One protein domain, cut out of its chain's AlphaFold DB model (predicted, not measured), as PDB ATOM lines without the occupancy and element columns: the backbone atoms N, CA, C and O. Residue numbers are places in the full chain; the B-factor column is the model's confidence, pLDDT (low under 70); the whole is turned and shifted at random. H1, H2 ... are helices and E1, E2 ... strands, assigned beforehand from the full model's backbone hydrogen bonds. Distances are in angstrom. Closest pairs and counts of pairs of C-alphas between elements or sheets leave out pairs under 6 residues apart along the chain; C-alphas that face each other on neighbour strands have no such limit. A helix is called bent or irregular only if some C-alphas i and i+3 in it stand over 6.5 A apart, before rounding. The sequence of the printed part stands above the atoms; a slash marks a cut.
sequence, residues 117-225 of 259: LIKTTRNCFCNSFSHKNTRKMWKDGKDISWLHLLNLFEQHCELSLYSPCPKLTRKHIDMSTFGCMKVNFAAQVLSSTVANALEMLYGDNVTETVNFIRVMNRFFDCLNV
ATOM      1  N   LEU A 117     428.203 271.595 389.518       94.56
ATOM      2  CA  LEU A 117     428.640 270.328 390.112       94.56
ATOM      3  C   LEU A 117     429.848 269.762 389.363       94.56
ATOM      4  O   LEU A 117     430.882 269.539 389.985       94.56
ATOM      5  N   ILE A 118     429.797 269.662 388.032       95.94
ATOM      6  CA  ILE A 118     430.927 269.164 387.224       95.94
ATOM      7  C   ILE A 118     432.184 270.012 387.391       95.94
ATOM      8  O   ILE A 118     433.284 269.486 387.581       95.94
ATOM      9  N   LYS A 119     432.031 271.338 387.389       94.25
ATOM     10  CA  LYS A 119     433.126 272.269 387.685       94.25
ATOM     11  C   LYS A 119     433.744 271.990 389.059       94.25
ATOM     12  O   LYS A 119     434.968 271.966 389.189       94.25
ATOM     13  N   THR A 120     432.908 271.784 390.075       93.38
ATOM     14  CA  THR A 120     433.344 271.518 391.453       93.38
ATOM     15  C   THR A 120     434.036 270.165 391.565       93.38
ATOM     16  O   THR A 120     435.111 270.091 392.163       93.38
ATOM     17  N   THR A 121     433.491 269.129 390.926       94.94
ATOM     18  CA  THR A 121     434.090 267.795 390.847       94.94
ATOM     19  C   THR A 121     435.464 267.852 390.198       94.94
ATOM     20  O   THR A 121     436.428 267.374 390.790       94.94
ATOM     21  N   ARG A 122     435.604 268.531 389.051       95.06
ATOM     22  CA  ARG A 122     436.913 268.735 388.412       95.06
ATOM     23  C   ARG A 122     437.881 269.461 389.334       95.06
ATOM     24  O   ARG A 122     439.028 269.055 389.442       95.06
ATOM     25  N   ASN A 123     437.445 270.520 390.019       93.12
ATOM     26  CA  ASN A 123     438.318 271.248 390.943       93.12
ATOM     27  C   ASN A 123     438.754 270.367 392.129       93.12
ATOM     28  O   ASN A 123     439.882 270.494 392.598       93.12
ATOM     29  N   CYS A 124     437.892 269.471 392.617       92.81
ATOM     30  CA  CYS A 124     438.256 268.504 393.655       92.81
ATOM     31  C   CYS A 124     439.247 267.468 393.127       92.81
ATOM     32  O   CYS A 124     440.275 267.256 393.764       92.81
ATOM     33  N   PHE A 125     438.971 266.907 391.949       94.75
ATOM     34  CA  PHE A 125     439.849 265.968 391.261       94.75
ATOM     35  C   PHE A 125     441.225 266.582 391.005       94.75
ATOM     36  O   PHE A 125     442.236 265.976 391.310       94.75
ATOM     37  N   CYS A 126     441.293 267.836 390.577       92.12
ATOM     38  CA  CYS A 126     442.553 268.527 390.342       92.12
ATOM     39  C   CYS A 126     443.386 268.785 391.607       92.12
ATOM     40  O   CYS A 126     444.611 268.807 391.557       92.12
ATOM     41  N   ASN A 127     442.737 268.911 392.765       89.50
ATOM     42  CA  ASN A 127     443.437 268.967 394.049       89.50
ATOM     43  C   ASN A 127     443.774 267.572 394.613       89.50
ATOM     44  O   ASN A 127     444.295 267.499 395.728       89.50
ATOM     45  N   SER A 128     443.467 266.488 393.885       87.69
ATOM     46  CA  SER A 128     443.922 265.140 394.229       87.69
ATOM     47  C   SER A 128     445.383 264.983 393.828       87.69
ATOM     48  O   SER A 128     445.718 265.053 392.647       87.69
ATOM     49  N   PHE A 129     446.265 264.845 394.821       70.44
ATOM     50  CA  PHE A 129     447.703 264.611 394.617       70.44
ATOM     51  C   PHE A 129     448.446 265.663 393.766       70.44
ATOM     52  O   PHE A 129     449.599 265.464 393.397       70.44
ATOM     53  N   SER A 130     447.810 266.801 393.479       71.69
ATOM     54  CA  SER A 130     448.330 267.881 392.642       71.69
ATOM     55  C   SER A 130     447.792 269.244 393.103       71.69
ATOM     56  O   SER A 130     446.933 269.329 393.987       71.69
ATOM     57  N   HIS A 131     448.317 270.329 392.531       77.62
ATOM     58  CA  HIS A 131     448.015 271.719 392.889       77.62
ATOM     59  C   HIS A 131     448.154 271.997 394.390       77.62
ATOM     60  O   HIS A 131     449.264 272.033 394.911       77.62
ATOM     61  N   LYS A 132     447.037 272.218 395.101       78.19
ATOM     62  CA  LYS A 132     447.060 272.464 396.550       78.19
ATOM     63  C   LYS A 132     447.209 271.176 397.362       78.19
ATOM     64  O   LYS A 132     447.397 271.262 398.569       78.19
ATOM     65  N   ASN A 133     447.076 270.015 396.715       81.31
ATOM     66  CA  ASN A 133     447.156 268.684 397.311       81.31
ATOM     67  C   ASN A 133     446.284 268.540 398.574       81.31
ATOM     68  O   ASN A 133     446.695 267.995 399.595       81.31
ATOM     69  N   THR A 134     445.072 269.100 398.525       82.94
ATOM     70  CA  THR A 134     444.147 269.132 399.669       82.94
ATOM     71  C   THR A 134     443.215 267.930 399.717       82.94
ATOM     72  O   THR A 134     442.406 267.821 400.639       82.94
ATOM     73  N   ARG A 135     443.272 267.044 398.717       85.88
ATOM     74  CA  ARG A 135     442.392 265.881 398.621       85.88
ATOM     75  C   ARG A 135     443.185 264.633 398.266       85.88
ATOM     76  O   ARG A 135     444.159 264.683 397.525       85.88
ATOM     77  N   LYS A 136     442.716 263.500 398.774       88.56
ATOM     78  CA  LYS A 136     443.109 262.164 398.329       88.56
ATOM     79  C   LYS A 136     441.823 261.447 397.955       88.56
ATOM     80  O   LYS A 136     440.901 261.412 398.765       88.56
ATOM     81  N   MET A 137     441.738 260.958 396.727       92.81
ATOM     82  CA  MET A 137     440.562 260.256 396.219       92.81
ATOM     83  C   MET A 137     440.976 258.825 395.900       92.81
ATOM     84  O   MET A 137     442.014 258.620 395.278       92.81
ATOM     85  N   TRP A 138     440.207 257.859 396.392       92.75
ATOM     86  CA  TRP A 138     440.503 256.432 396.297       92.75
ATOM     87  C   TRP A 138     439.199 255.668 396.154       92.75
ATOM     88  O   TRP A 138     438.190 256.058 396.747       92.75
ATOM     89  N   LYS A 139     439.245 254.576 395.404       92.69
ATOM     90  CA  LYS A 139     438.171 253.591 395.311       92.69
ATOM     91  C   LYS A 139     438.810 252.219 395.135       92.69
ATOM     92  O   LYS A 139     439.853 252.118 394.502       92.69
ATOM     93  N   ASP A 140     438.260 251.195 395.781       91.19
ATOM     94  CA  ASP A 140     438.702 249.798 395.632       91.19
ATOM     95  C   ASP A 140     440.231 249.594 395.752       91.19
ATOM     96  O   ASP A 140     440.846 248.805 395.039       91.19
ATOM     97  N   GLY A 141     440.869 250.344 396.659       90.25
ATOM     98  CA  GLY A 141     442.309 250.258 396.925       90.25
ATOM     99  C   GLY A 141     443.223 250.893 395.868       90.25
ATOM    100  O   GLY A 141     444.440 250.813 396.021       90.25
ATOM    101  N   LYS A 142     442.674 251.550 394.842       92.88
ATOM    102  CA  LYS A 142     443.422 252.302 393.824       92.88
ATOM    103  C   LYS A 142     443.117 253.797 393.915       92.88
ATOM    104  O   LYS A 142     442.045 254.211 394.372       92.88
ATOM    105  N   ASP A 143     444.062 254.623 393.491       92.81
ATOM    106  CA  ASP A 143     443.930 256.071 393.551       92.81
ATOM    107  C   ASP A 143     443.192 256.649 392.333       92.81
ATOM    108  O   ASP A 143     443.333 256.236 391.179       92.81
ATOM    109  N   ILE A 144     442.387 257.670 392.613       95.88
ATOM    110  CA  ILE A 144     441.792 258.550 391.615       95.88
ATOM    111  C   ILE A 144     442.624 259.827 391.647       95.88
ATOM    112  O   ILE A 144     442.492 260.633 392.570       95.88
ATOM    113  N   SER A 145     443.518 259.992 390.674       94.12
ATOM    114  CA  SER A 145     444.596 260.978 390.773       94.12
ATOM    115  C   SER A 145     444.708 261.880 389.554       94.12
ATOM    116  O   SER A 145     444.705 261.429 388.408       94.12
ATOM    117  N   TRP A 146     444.858 263.182 389.812       95.44
ATOM    118  CA  TRP A 146     445.152 264.161 388.767       95.44
ATOM    119  C   TRP A 146     446.515 263.918 388.118       95.44
ATOM    120  O   TRP A 146     446.719 264.312 386.974       95.44
ATOM    121  N   LEU A 147     447.439 263.240 388.811       93.75
ATOM    122  CA  LEU A 147     448.749 262.891 388.258       93.75
ATOM    123  C   LEU A 147     448.620 261.989 387.026       93.75
ATOM    124  O   LEU A 147     449.363 262.168 386.068       93.75
ATOM    125  N   HIS A 148     447.623 261.099 386.987       95.00
ATOM    126  CA  HIS A 148     447.336 260.298 385.793       95.00
ATOM    127  C   HIS A 148     447.004 261.184 384.584       95.00
ATOM    128  O   HIS A 148     447.455 260.922 383.471       95.00
ATOM    129  N   LEU A 149     446.262 262.275 384.805       94.38
ATOM    130  CA  LEU A 149     445.940 263.240 383.757       94.38
ATOM    131  C   LEU A 149     447.148 264.103 383.358       94.38
ATOM    132  O   LEU A 149     447.269 264.451 382.185       94.38
ATOM    133  N   LEU A 150     448.032 264.445 384.304       93.19
ATOM    134  CA  LEU A 150     449.288 265.140 384.002       93.19
ATOM    135  C   LEU A 150     450.169 264.296 383.086       93.19
ATOM    136  O   LEU A 150     450.551 264.777 382.023       93.19
ATOM    137  N   ASN A 151     450.395 263.034 383.451       92.75
ATOM    138  CA  ASN A 151     451.202 262.101 382.666       92.75
ATOM    139  C   ASN A 151     450.621 261.924 381.256       92.75
ATOM    140  O   ASN A 151     451.351 262.015 380.269       92.75
ATOM    141  N   LEU A 152     449.292 261.771 381.155       92.88
ATOM    142  CA  LEU A 152     448.604 261.718 379.865       92.88
ATOM    143  C   LEU A 152     448.883 262.966 379.024       92.88
ATOM    144  O   LEU A 152     449.108 262.861 377.821       92.88
ATOM    145  N   PHE A 153     448.808 264.151 379.632       92.06
ATOM    146  CA  PHE A 153     449.001 265.408 378.920       92.06
ATOM    147  C   PHE A 153     450.456 265.618 378.486       92.06
ATOM    148  O   PHE A 153     450.688 266.106 377.383       92.06
ATOM    149  N   GLU A 154     451.425 265.240 379.315       90.12
ATOM    150  CA  GLU A 154     452.848 265.304 378.970       90.12
ATOM    151  C   GLU A 154     453.153 264.404 377.774       90.12
ATOM    152  O   GLU A 154     453.628 264.891 376.748       90.12
ATOM    153  N   GLN A 155     452.728 263.140 377.830       88.50
ATOM    154  CA  GLN A 155     452.877 262.210 376.712       88.50
ATOM    155  C   GLN A 155     452.117 262.689 375.464       88.50
ATOM    156  O   GLN A 155     452.612 262.584 374.345       88.50
ATOM    157  N   HIS A 156     450.931 263.281 375.632       83.81
ATOM    158  CA  HIS A 156     450.178 263.897 374.538       83.81
ATOM    159  C   HIS A 156     450.943 265.033 373.844       83.81
ATOM    160  O   HIS A 156     450.825 265.182 372.631       83.81
ATOM    161  N   CYS A 157     451.700 265.839 374.590       84.94
ATOM    162  CA  CYS A 157     452.517 266.914 374.032       84.94
ATOM    163  C   CYS A 157     453.769 266.408 373.303       84.94
ATOM    164  O   CYS A 157     454.265 267.103 372.418       84.94
ATOM    165  N   GLU A 158     454.267 265.221 373.649       84.88
ATOM    166  CA  GLU A 158     455.420 264.590 372.993       84.88
ATOM    167  C   GLU A 158     455.049 263.889 371.676       84.88
ATOM    168  O   GLU A 158     455.881 263.757 370.775       84.88
ATOM    169  N   LEU A 159     453.791 263.460 371.526       78.00
ATOM    170  CA  LEU A 159     453.310 262.792 370.319       78.00
ATOM    171  C   LEU A 159     453.118 263.789 369.163       78.00
ATOM    172  O   LEU A 159     452.194 264.599 369.149       78.00
ATOM    173  N   SER A 160     453.962 263.687 368.135       66.88
ATOM    174  CA  SER A 160     453.937 264.578 366.962       66.88
ATOM    175  C   SER A 160     452.949 264.164 365.862       66.88
ATOM    176  O   SER A 160     452.550 265.000 365.052       66.88
ATOM    177  N   LEU A 161     452.539 262.889 365.818       66.50
ATOM    178  CA  LEU A 161     451.726 262.317 364.731       66.50
ATOM    179  C   LEU A 161     450.286 261.973 365.136       66.50
ATOM    180  O   LEU A 161     449.431 261.797 364.269       66.50
ATOM    181  N   TYR A 162     450.000 261.866 366.436       71.69
ATOM    182  CA  TYR A 162     448.695 261.448 366.945       71.69
ATOM    183  C   TYR A 162     448.345 262.178 368.242       71.69
ATOM    184  O   TYR A 162     449.093 262.145 369.211       71.69
ATOM    185  N   SER A 163     447.175 262.814 368.261       75.50
ATOM    186  CA  SER A 163     446.677 263.601 369.385       75.50
ATOM    187  C   SER A 163     445.483 262.862 370.012       75.50
ATOM    188  O   SER A 163     444.357 263.052 369.548       75.50
ATOM    189  N   PRO A 164     445.683 261.999 371.035       78.56
ATOM    190  CA  PRO A 164     444.596 261.188 371.609       78.56
ATOM    191  C   PRO A 164     443.470 262.032 372.223       78.56
ATOM    192  O   PRO A 164     442.306 261.638 372.224       78.56
ATOM    193  N   CYS A 165     443.811 263.227 372.710       87.69
ATOM    194  CA  CYS A 165     442.912 264.145 373.405       87.69
ATOM    195  C   CYS A 165     442.992 265.558 372.797       87.69
ATOM    196  O   CYS A 165     443.453 266.474 373.471       87.69
ATOM    197  N   PRO A 166     442.537 265.797 371.554       85.50
ATOM    198  CA  PRO A 166     442.835 267.033 370.809       85.50
ATOM    199  C   PRO A 166     442.219 268.304 371.414       85.50
ATOM    200  O   PRO A 166     442.594 269.421 371.068       85.50
ATOM    201  N   LYS A 167     441.241 268.154 372.315       90.38
ATOM    202  CA  LYS A 167     440.629 269.270 373.053       90.38
ATOM    203  C   LYS A 167     441.392 269.617 374.329       90.38
ATOM    204  O   LYS A 167     441.200 270.710 374.861       90.38
ATOM    205  N   LEU A 168     442.220 268.700 374.828       90.75
ATOM    206  CA  LEU A 168     443.012 268.914 376.024       90.75
ATOM    207  C   LEU A 168     444.178 269.837 375.666       90.75
ATOM    208  O   LEU A 168     444.911 269.627 374.712       90.75
ATOM    209  N   THR A 169     444.315 270.913 376.423       90.62
ATOM    210  CA  THR A 169     445.351 271.931 376.218       90.62
ATOM    211  C   THR A 169     445.950 272.284 377.562       90.62
ATOM    212  O   THR A 169     445.335 272.013 378.594       90.62
ATOM    213  N   ARG A 170     447.087 272.988 377.574       89.81
ATOM    214  CA  ARG A 170     447.743 273.389 378.827       89.81
ATOM    215  C   ARG A 170     446.802 274.120 379.792       89.81
ATOM    216  O   ARG A 170     446.889 273.919 380.992       89.81
ATOM    217  N   LYS A 171     445.821 274.876 379.281       90.69
ATOM    218  CA  LYS A 171     444.803 275.589 380.082       90.69
ATOM    219  C   LYS A 171     443.841 274.676 380.862       90.69
ATOM    220  O   LYS A 171     443.152 275.159 381.758       90.69
ATOM    221  N   HIS A 172     443.746 273.402 380.492       91.50
ATOM    222  CA  HIS A 172     442.969 272.399 381.223       91.50
ATOM    223  C   HIS A 172     443.727 271.864 382.431       91.50
ATOM    224  O   HIS A 172     443.105 271.539 383.440       91.50
ATOM    225  N   ILE A 173     445.052 271.798 382.302       89.94
ATOM    226  CA  ILE A 173     445.972 271.268 383.299       89.94
ATOM    227  C   ILE A 173     446.387 272.364 384.279       89.94
ATOM    228  O   ILE A 173     446.133 272.263 385.476       89.94
ATOM    229  N   ASP A 174     446.923 273.468 383.761       85.12
ATOM    230  CA  ASP A 174     447.305 274.641 384.540       85.12
ATOM    231  C   ASP A 174     446.065 275.469 384.868       85.12
ATOM    232  O   ASP A 174     445.729 276.465 384.212       85.12
ATOM    233  N   MET A 175     445.335 275.030 385.889       80.19
ATOM    234  CA  MET A 175     444.120 275.707 386.314       80.19
ATOM    235  C   MET A 175     444.435 277.045 386.994       80.19
ATOM    236  O   MET A 175     444.668 277.123 388.199       80.19
ATOM    237  N   SER A 176     444.384 278.129 386.221       83.19
ATOM    238  CA  SER A 176     444.319 279.486 386.772       83.19
ATOM    239  C   SER A 176     442.977 279.737 387.470       83.19
ATOM    240  O   SER A 176     441.995 279.030 387.229       83.19
ATOM    241  N   THR A 177     442.881 280.804 388.270       80.69
ATOM    242  CA  THR A 177     441.622 281.222 388.920       80.69
ATOM    243  C   THR A 177     440.459 281.332 387.925       80.69
ATOM    244  O   THR A 177     439.349 280.891 388.216       80.69
ATOM    245  N   PHE A 178     440.722 281.830 386.713       79.31
ATOM    246  CA  PHE A 178     439.728 281.893 385.637       79.31
ATOM    247  C   PHE A 178     439.434 280.518 385.017       79.31
ATOM    248  O   PHE A 178     438.285 280.216 384.691       79.31
ATOM    249  N   GLY A 179     440.446 279.659 384.867       81.25
ATOM    250  CA  GLY A 179     440.282 278.284 384.381       81.25
ATOM    251  C   GLY A 179     439.421 277.420 385.310       81.25
ATOM    252  O   GLY A 179     438.614 276.616 384.835       81.25
ATOM    253  N   CYS A 180     439.507 277.641 386.624       84.75
ATOM    254  CA  CYS A 180     438.672 276.985 387.639       84.75
ATOM    255  C   CYS A 180     437.169 277.257 387.459       84.75
ATOM    256  O   CYS A 180     436.345 276.449 387.893       84.75
ATOM    257  N   MET A 181     436.804 278.371 386.816       87.31
ATOM    258  CA  MET A 181     435.411 278.779 386.602       87.31
ATOM    259  C   MET A 181     434.796 278.231 385.304       87.31
ATOM    260  O   MET A 181     433.574 278.210 385.162       87.31
ATOM    261  N   LYS A 182     435.622 277.757 384.364       91.81
ATOM    262  CA  LYS A 182     435.190 277.328 383.027       91.81
ATOM    263  C   LYS A 182     434.591 275.919 383.023       91.81
ATOM    264  O   LYS A 182     435.312 274.925 383.081       91.81
ATOM    265  N   VAL A 183     433.266 275.839 382.887       91.88
ATOM    266  CA  VAL A 183     432.518 274.568 382.814       91.88
ATOM    267  C   VAL A 183     432.923 273.736 381.597       91.88
ATOM    268  O   VAL A 183     433.055 272.523 381.706       91.88
ATOM    269  N   ASN A 184     433.169 274.366 380.445       93.44
ATOM    270  CA  ASN A 184     433.578 273.642 379.239       93.44
ATOM    271  C   ASN A 184     434.913 272.906 379.427       93.44
ATOM    272  O   ASN A 184     435.033 271.771 378.982       93.44
ATOM    273  N   PHE A 185     435.877 273.508 380.132       94.25
ATOM    274  CA  PHE A 185     437.137 272.840 380.466       94.25
ATOM    275  C   PHE A 185     436.905 271.662 381.411       94.25
ATOM    276  O   PHE A 185     437.494 270.604 381.219       94.25
ATOM    277  N   ALA A 186     436.013 271.813 382.394       95.56
ATOM    278  CA  ALA A 186     435.669 270.720 383.296       95.56
ATOM    279  C   ALA A 186     435.031 269.534 382.556       95.56
ATOM    280  O   ALA A 186     435.457 268.400 382.754       95.56
ATOM    281  N   ALA A 187     434.083 269.798 381.653       95.88
ATOM    282  CA  ALA A 187     433.455 268.764 380.831       95.88
ATOM    283  C   ALA A 187     434.446 268.096 379.857       95.88
ATOM    284  O   ALA A 187     434.347 266.904 379.604       95.88
ATOM    285  N   GLN A 188     435.417 268.842 379.317       95.75
ATOM    286  CA  GLN A 188     436.445 268.286 378.426       95.75
ATOM    287  C   GLN A 188     437.448 267.399 379.174       95.75
ATOM    288  O   GLN A 188     437.828 266.352 378.654       95.75
ATOM    289  N   VAL A 189     437.839 267.787 380.391       96.31
ATOM    290  CA  VAL A 189     438.680 266.964 381.274       96.31
ATOM    291  C   VAL A 189     437.959 265.679 381.679       96.31
ATOM    292  O   VAL A 189     438.536 264.602 381.592       96.31
ATOM    293  N   LEU A 190     436.695 265.785 382.090       97.12
ATOM    294  CA  LEU A 190     435.882 264.652 382.532       97.12
ATOM    295  C   LEU A 190     435.143 263.990 381.357       97.12
ATOM    296  O   LEU A 190     433.961 263.689 381.475       97.12
ATOM    297  N   SER A 191     435.815 263.808 380.216       96.75
ATOM    298  CA  SER A 191     435.195 263.268 379.002       96.75
ATOM    299  C   SER A 191     435.563 261.811 378.730       96.75
ATOM    300  O   SER A 191     436.652 261.349 379.076       96.75
ATOM    301  N   SER A 192     434.688 261.103 378.013       95.50
ATOM    302  CA  SER A 192     434.955 259.734 377.548       95.50
ATOM    303  C   SER A 192     436.226 259.621 376.695       95.50
ATOM    304  O   SER A 192     436.933 258.624 376.788       95.50
ATOM    305  N   THR A 193     436.574 260.652 375.914       95.31
ATOM    306  CA  THR A 193     437.831 260.697 375.147       95.31
ATOM    307  C   THR A 193     439.057 260.630 376.058       95.31
ATOM    308  O   THR A 193     439.972 259.860 375.782       95.31
ATOM    309  N   VAL A 194     439.063 261.392 377.158       96.25
ATOM    310  CA  VAL A 194     440.166 261.374 378.132       96.25
ATOM    311  C   VAL A 194     440.235 260.023 378.845       96.25
ATOM    312  O   VAL A 194     441.321 259.464 378.971       96.25
ATOM    313  N   ALA A 195     439.089 259.468 379.249       97.19
ATOM    314  CA  ALA A 195     439.031 258.139 379.858       97.19
ATOM    315  C   ALA A 195     439.584 257.044 378.932       97.19
ATOM    316  O   ALA A 195     440.426 256.260 379.354       97.19
ATOM    317  N   ASN A 196     439.164 257.024 377.662       95.38
ATOM    318  CA  ASN A 196     439.645 256.053 376.676       95.38
ATOM    319  C   ASN A 196     441.161 256.174 376.452       95.38
ATOM    320  O   ASN A 196     441.846 255.164 376.329       95.38
ATOM    321  N   ALA A 197     441.694 257.399 376.398       94.50
ATOM    322  CA  ALA A 197     443.126 257.617 376.211       94.50
ATOM    323  C   ALA A 197     443.952 257.139 377.416       94.50
ATOM    324  O   ALA A 197     444.999 256.525 377.229       94.50
ATOM    325  N   LEU A 198     443.468 257.384 378.639       95.69
ATOM    326  CA  LEU A 198     444.090 256.871 379.863       95.69
ATOM    327  C   LEU A 198     444.120 255.342 379.878       95.69
ATOM    328  O   LEU A 198     445.174 254.750 380.097       95.69
ATOM    329  N   GLU A 199     442.977 254.716 379.613       95.56
ATOM    330  CA  GLU A 199     442.838 253.260 379.587       95.56
ATOM    331  C   GLU A 199     443.752 252.620 378.536       95.56
ATOM    332  O   GLU A 199     444.466 251.666 378.835       95.56
ATOM    333  N   MET A 200     443.803 253.193 377.329       92.69
ATOM    334  CA  MET A 200     444.629 252.686 376.232       92.69
ATOM    335  C   MET A 200     446.134 252.771 376.522       92.69
ATOM    336  O   MET A 200     446.881 251.898 376.086       92.69
ATOM    337  N   LEU A 201     446.594 253.820 377.213       90.62
ATOM    338  CA  LEU A 201     448.026 254.065 377.432       90.62
ATOM    339  C   LEU A 201     448.566 253.461 378.732       90.62
ATOM    340  O   LEU A 201     449.734 253.077 378.772       90.62
ATOM    341  N   TYR A 202     447.748 253.381 379.783       93.12
ATOM    342  CA  TYR A 202     448.212 253.013 381.127       93.12
ATOM    343  C   TYR A 202     447.524 251.772 381.717       93.12
ATOM    344  O   TYR A 202     447.960 251.291 382.766       93.12
ATOM    345  N   GLY A 203     446.483 251.238 381.066       91.88
ATOM    346  CA  GLY A 203     445.815 249.996 381.463       91.88
ATOM    347  C   GLY A 203     445.332 249.991 382.919       91.88
ATOM    348  O   GLY A 203     444.734 250.955 383.402       91.88
ATOM    349  N   ASP A 204     445.623 248.903 383.634       90.94
ATOM    350  CA  ASP A 204     445.085 248.630 384.973       90.94
ATOM    351  C   ASP A 204     445.561 249.588 386.077       90.94
ATOM    352  O   ASP A 204     444.966 249.638 387.161       90.94
ATOM    353  N   ASN A 205     446.621 250.359 385.825       89.31
ATOM    354  CA  ASN A 205     447.165 251.301 386.805       89.31
ATOM    355  C   ASN A 205     446.253 252.516 387.012       89.31
ATOM    356  O   ASN A 205     446.296 253.141 388.065       89.31
ATOM    357  N   VAL A 206     445.409 252.845 386.030       95.56
ATOM    358  CA  VAL A 206     444.551 254.043 386.059       95.56
ATOM    359  C   VAL A 206     443.058 253.712 386.074       95.56
ATOM    360  O   VAL A 206     442.239 254.620 385.905       95.56
ATOM    361  N   THR A 207     442.688 252.443 386.293       96.81
ATOM    362  CA  THR A 207     441.303 251.942 386.188       96.81
ATOM    363  C   THR A 207     440.307 252.803 386.960       96.81
ATOM    364  O   THR A 207     439.292 253.213 386.403       96.81
ATOM    365  N   GLU A 208     440.610 253.168 388.207       96.69
ATOM    366  CA  GLU A 208     439.665 253.946 389.019       96.69
ATOM    367  C   GLU A 208     439.553 255.402 388.582       96.69
ATOM    368  O   GLU A 208     438.475 255.992 388.645       96.69
ATOM    369  N   THR A 209     440.629 255.979 388.045       97.38
ATOM    370  CA  THR A 209     440.555 257.309 387.429       97.38
ATOM    371  C   THR A 209     439.720 257.276 386.148       97.38
ATOM    372  O   THR A 209     438.900 258.167 385.924       97.38
ATOM    373  N   VAL A 210     439.878 256.232 385.327       97.94
ATOM    374  CA  VAL A 210     439.076 256.002 384.114       97.94
ATOM    375  C   VAL A 210     437.599 255.837 384.468       97.94
ATOM    376  O   VAL A 210     436.757 256.539 383.903       97.94
ATOM    377  N   ASN A 211     437.281 254.974 385.435       97.12
ATOM    378  CA  ASN A 211     435.919 254.734 385.910       97.12
ATOM    379  C   ASN A 211     435.284 256.020 386.441       97.12
ATOM    380  O   ASN A 211     434.183 256.381 386.026       97.12
ATOM    381  N   PHE A 212     436.006 256.762 387.283       97.12
ATOM    382  CA  PHE A 212     435.563 258.055 387.791       97.12
ATOM    383  C   PHE A 212     435.227 259.039 386.660       97.12
ATOM    384  O   PHE A 212     434.148 259.635 386.655       97.12
ATOM    385  N   ILE A 213     436.112 259.187 385.669       98.06
ATOM    386  CA  ILE A 213     435.881 260.083 384.527       98.06
ATOM    387  C   ILE A 213     434.661 259.631 383.713       98.06
ATOM    388  O   ILE A 213     433.827 260.467 383.366       98.06
ATOM    389  N   ARG A 214     434.518 258.329 383.431       97.69
ATOM    390  CA  ARG A 214     433.371 257.776 382.685       97.69
ATOM    391  C   ARG A 214     432.049 258.021 383.413       97.69
ATOM    392  O   ARG A 214     431.096 258.482 382.786       97.69
ATOM    393  N   VAL A 215     432.005 257.769 384.723       97.12
ATOM    394  CA  VAL A 215     430.822 258.004 385.566       97.12
ATOM    395  C   VAL A 215     430.439 259.482 385.552       97.12
ATOM    396  O   VAL A 215     429.278 259.813 385.309       97.12
ATOM    397  N   MET A 216     431.405 260.387 385.729       97.56
ATOM    398  CA  MET A 216     431.125 261.825 385.707       97.56
ATOM    399  C   MET A 216     430.724 262.338 384.316       97.56
ATOM    400  O   MET A 216     429.857 263.211 384.233       97.56
ATOM    401  N   ASN A 217     431.297 261.792 383.236       97.56
ATOM    402  CA  ASN A 217     430.866 262.087 381.865       97.56
ATOM    403  C   ASN A 217     429.395 261.700 381.676       97.56
ATOM    404  O   ASN A 217     428.591 262.526 381.249       97.56
ATOM    405  N   ARG A 218     429.042 260.456 382.031       97.19
ATOM    406  CA  ARG A 218     427.677 259.929 381.902       97.19
ATOM    407  C   ARG A 218     426.684 260.738 382.728       97.19
ATOM    408  O   ARG A 218     425.649 261.136 382.202       97.19
ATOM    409  N   PHE A 219     427.026 261.054 383.978       97.25
ATOM    410  CA  PHE A 219     426.231 261.927 384.844       97.25
ATOM    411  C   PHE A 219     425.949 263.284 384.189       97.25
ATOM    412  O   PHE A 219     424.804 263.737 384.165       97.25
ATOM    413  N   PHE A 220     426.978 263.931 383.629       96.62
ATOM    414  CA  PHE A 220     426.799 265.232 382.994       96.62
ATOM    415  C   PHE A 220     425.937 265.149 381.738       96.62
ATOM    416  O   PHE A 220     425.034 265.967 381.575       96.62
ATOM    417  N   ASP A 221     426.193 264.167 380.874       95.94
ATOM    418  CA  ASP A 221     425.441 263.975 379.637       95.94
ATOM    419  C   ASP A 221     423.958 263.691 379.933       95.94
ATOM    420  O   ASP A 221     423.083 264.350 379.366       95.94
ATOM    421  N   CYS A 222     423.671 262.828 380.915       95.75
ATOM    422  CA  CYS A 222     422.309 262.509 381.352       95.75
ATOM    423  C   CYS A 222     421.524 263.733 381.842       95.75
ATOM    424  O   CYS A 222     420.305 263.773 381.690       95.75
ATOM    425  N   LEU A 223     422.183 264.723 382.445       94.31
ATOM    426  CA  LEU A 223     421.527 265.877 383.069       94.31
ATOM    427  C   LEU A 223     421.671 267.186 382.274       94.31
ATOM    428  O   LEU A 223     421.155 268.224 382.687       94.31
ATOM    429  N   ASN A 224     422.357 267.160 381.130       92.94
ATOM    430  CA  ASN A 224     422.613 268.336 380.296       92.94
ATOM    431  C   ASN A 224     422.089 268.150 378.859       92.94
ATOM    432  O   ASN A 224     422.695 268.624 377.896       92.94
ATOM    433  N   VAL A 225     420.936 267.493 378.718       91.38
ATOM    434  CA  VAL A 225     420.218 267.351 377.445       91.38
ATOM    435  C   VAL A 225     419.627 268.701 377.028       91.38
ATOM    436  O   VAL A 225     418.810 269.281 377.741       91.38
TER     437      VAL A 225
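What this domain is: This is residues 117 to 225 of the 259 residues of the protein "THAP9" of Mytilus coruscus (UniProt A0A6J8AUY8). A long helix, H5, folds back on itself near residues 202 and 203, and its two arms, H5a and H5b, run side by side; H2 packs on H5a nearly at right angles, and a small strand hairpin, E1 and E2, packs on H5b at its residues 204 to 213. H4 crosses H1 steeply, and the short H3 lies beside H4. The printed part has 109 residues, with five named helices and two named strands in the order H1, E1, E2, H2, H3, H4, H5; the sheet E1 - E2 is antiparallel and the class is mostly helix. The whole is compact, with a radius of gyration of the C-alphas of 13.0 A, and rounded, spanning 34 by 32 by 32 A.

How they stand to each other: H1, residues 117 to 126, and H4, residues 183 to 189, touch at a steep tilt of 48 degrees, the same way; their closest C-alphas, of Lys 119 and Ala 186, are 5.3 A apart. E1, residues 137 to 139, and E2, residues 142 to 144, form an antiparallel hairpin, with N 139 and O 142 at 3.0 A and N 144 and O 137 at 2.9 A, within hydrogen-bond range. H5, residues 192 to 223, was assigned as one helix by its hydrogen bonds but is bent: C-alphas 201 and 204 are 9.7 A apart. Its arms H5a, residues 192 to 201, and H5b, residues 204 to 223, touch at a shallow tilt of 10 degrees, opposite ways; their closest C-alphas, of Ala 195 and Val 210, are 4.8 A apart. H5b is itself irregular, with C-alphas 205 and 208 at 8.3 A. The closest C-alphas of E2 and H5b, of Ile 144 and Thr 209, are 4.5 A apart. H2, residues 146 to 158, touches H5a with residues 148 to 152 alone, about perpendicular at 77 degrees; the closest C-alphas, of Leu 152 and Leu 198, are 6.6 A apart. H3, residues 170 to 173, and H4 only just touch, with 3 pairs of C-alphas within 8 A; the closest, of His 172 and Phe 185, are 5.9 A apart. Helix packing is mostly crossed, but only just: of the three touching pairs H1 and H4, H2 and H5a, and H5a and H5b, which leave out the pair with the four-residue H3, 1 is at a shallow tilt. Among the pairs that are apart are H2 and H4. Every O i to N i+4 pair is within hydrogen-bond range in H1, H2, H4 and H5a, and 14 of 16 are in H5b; H3 is too short for such a pair.

Where its parts are: H1 begins at C-alpha 117, (428.640, 270.328, 390.112), and is 14.0 A long from first to last C-alpha. H2 is 18.8 A long, H5a 14.2 A and H5b 29.3 A. H5b ends at C-alpha 223, (421.527, 265.877, 383.069).

The domain as a whole: The two C-alphas farthest apart, of Thr 134 and Leu 161, are 36.4 A apart. The printed part has no cut, and the link from H2 to H3, 11 residues, is long. The mean pLDDT of the printed part is 90.5, with residues 160 to 161 under 70.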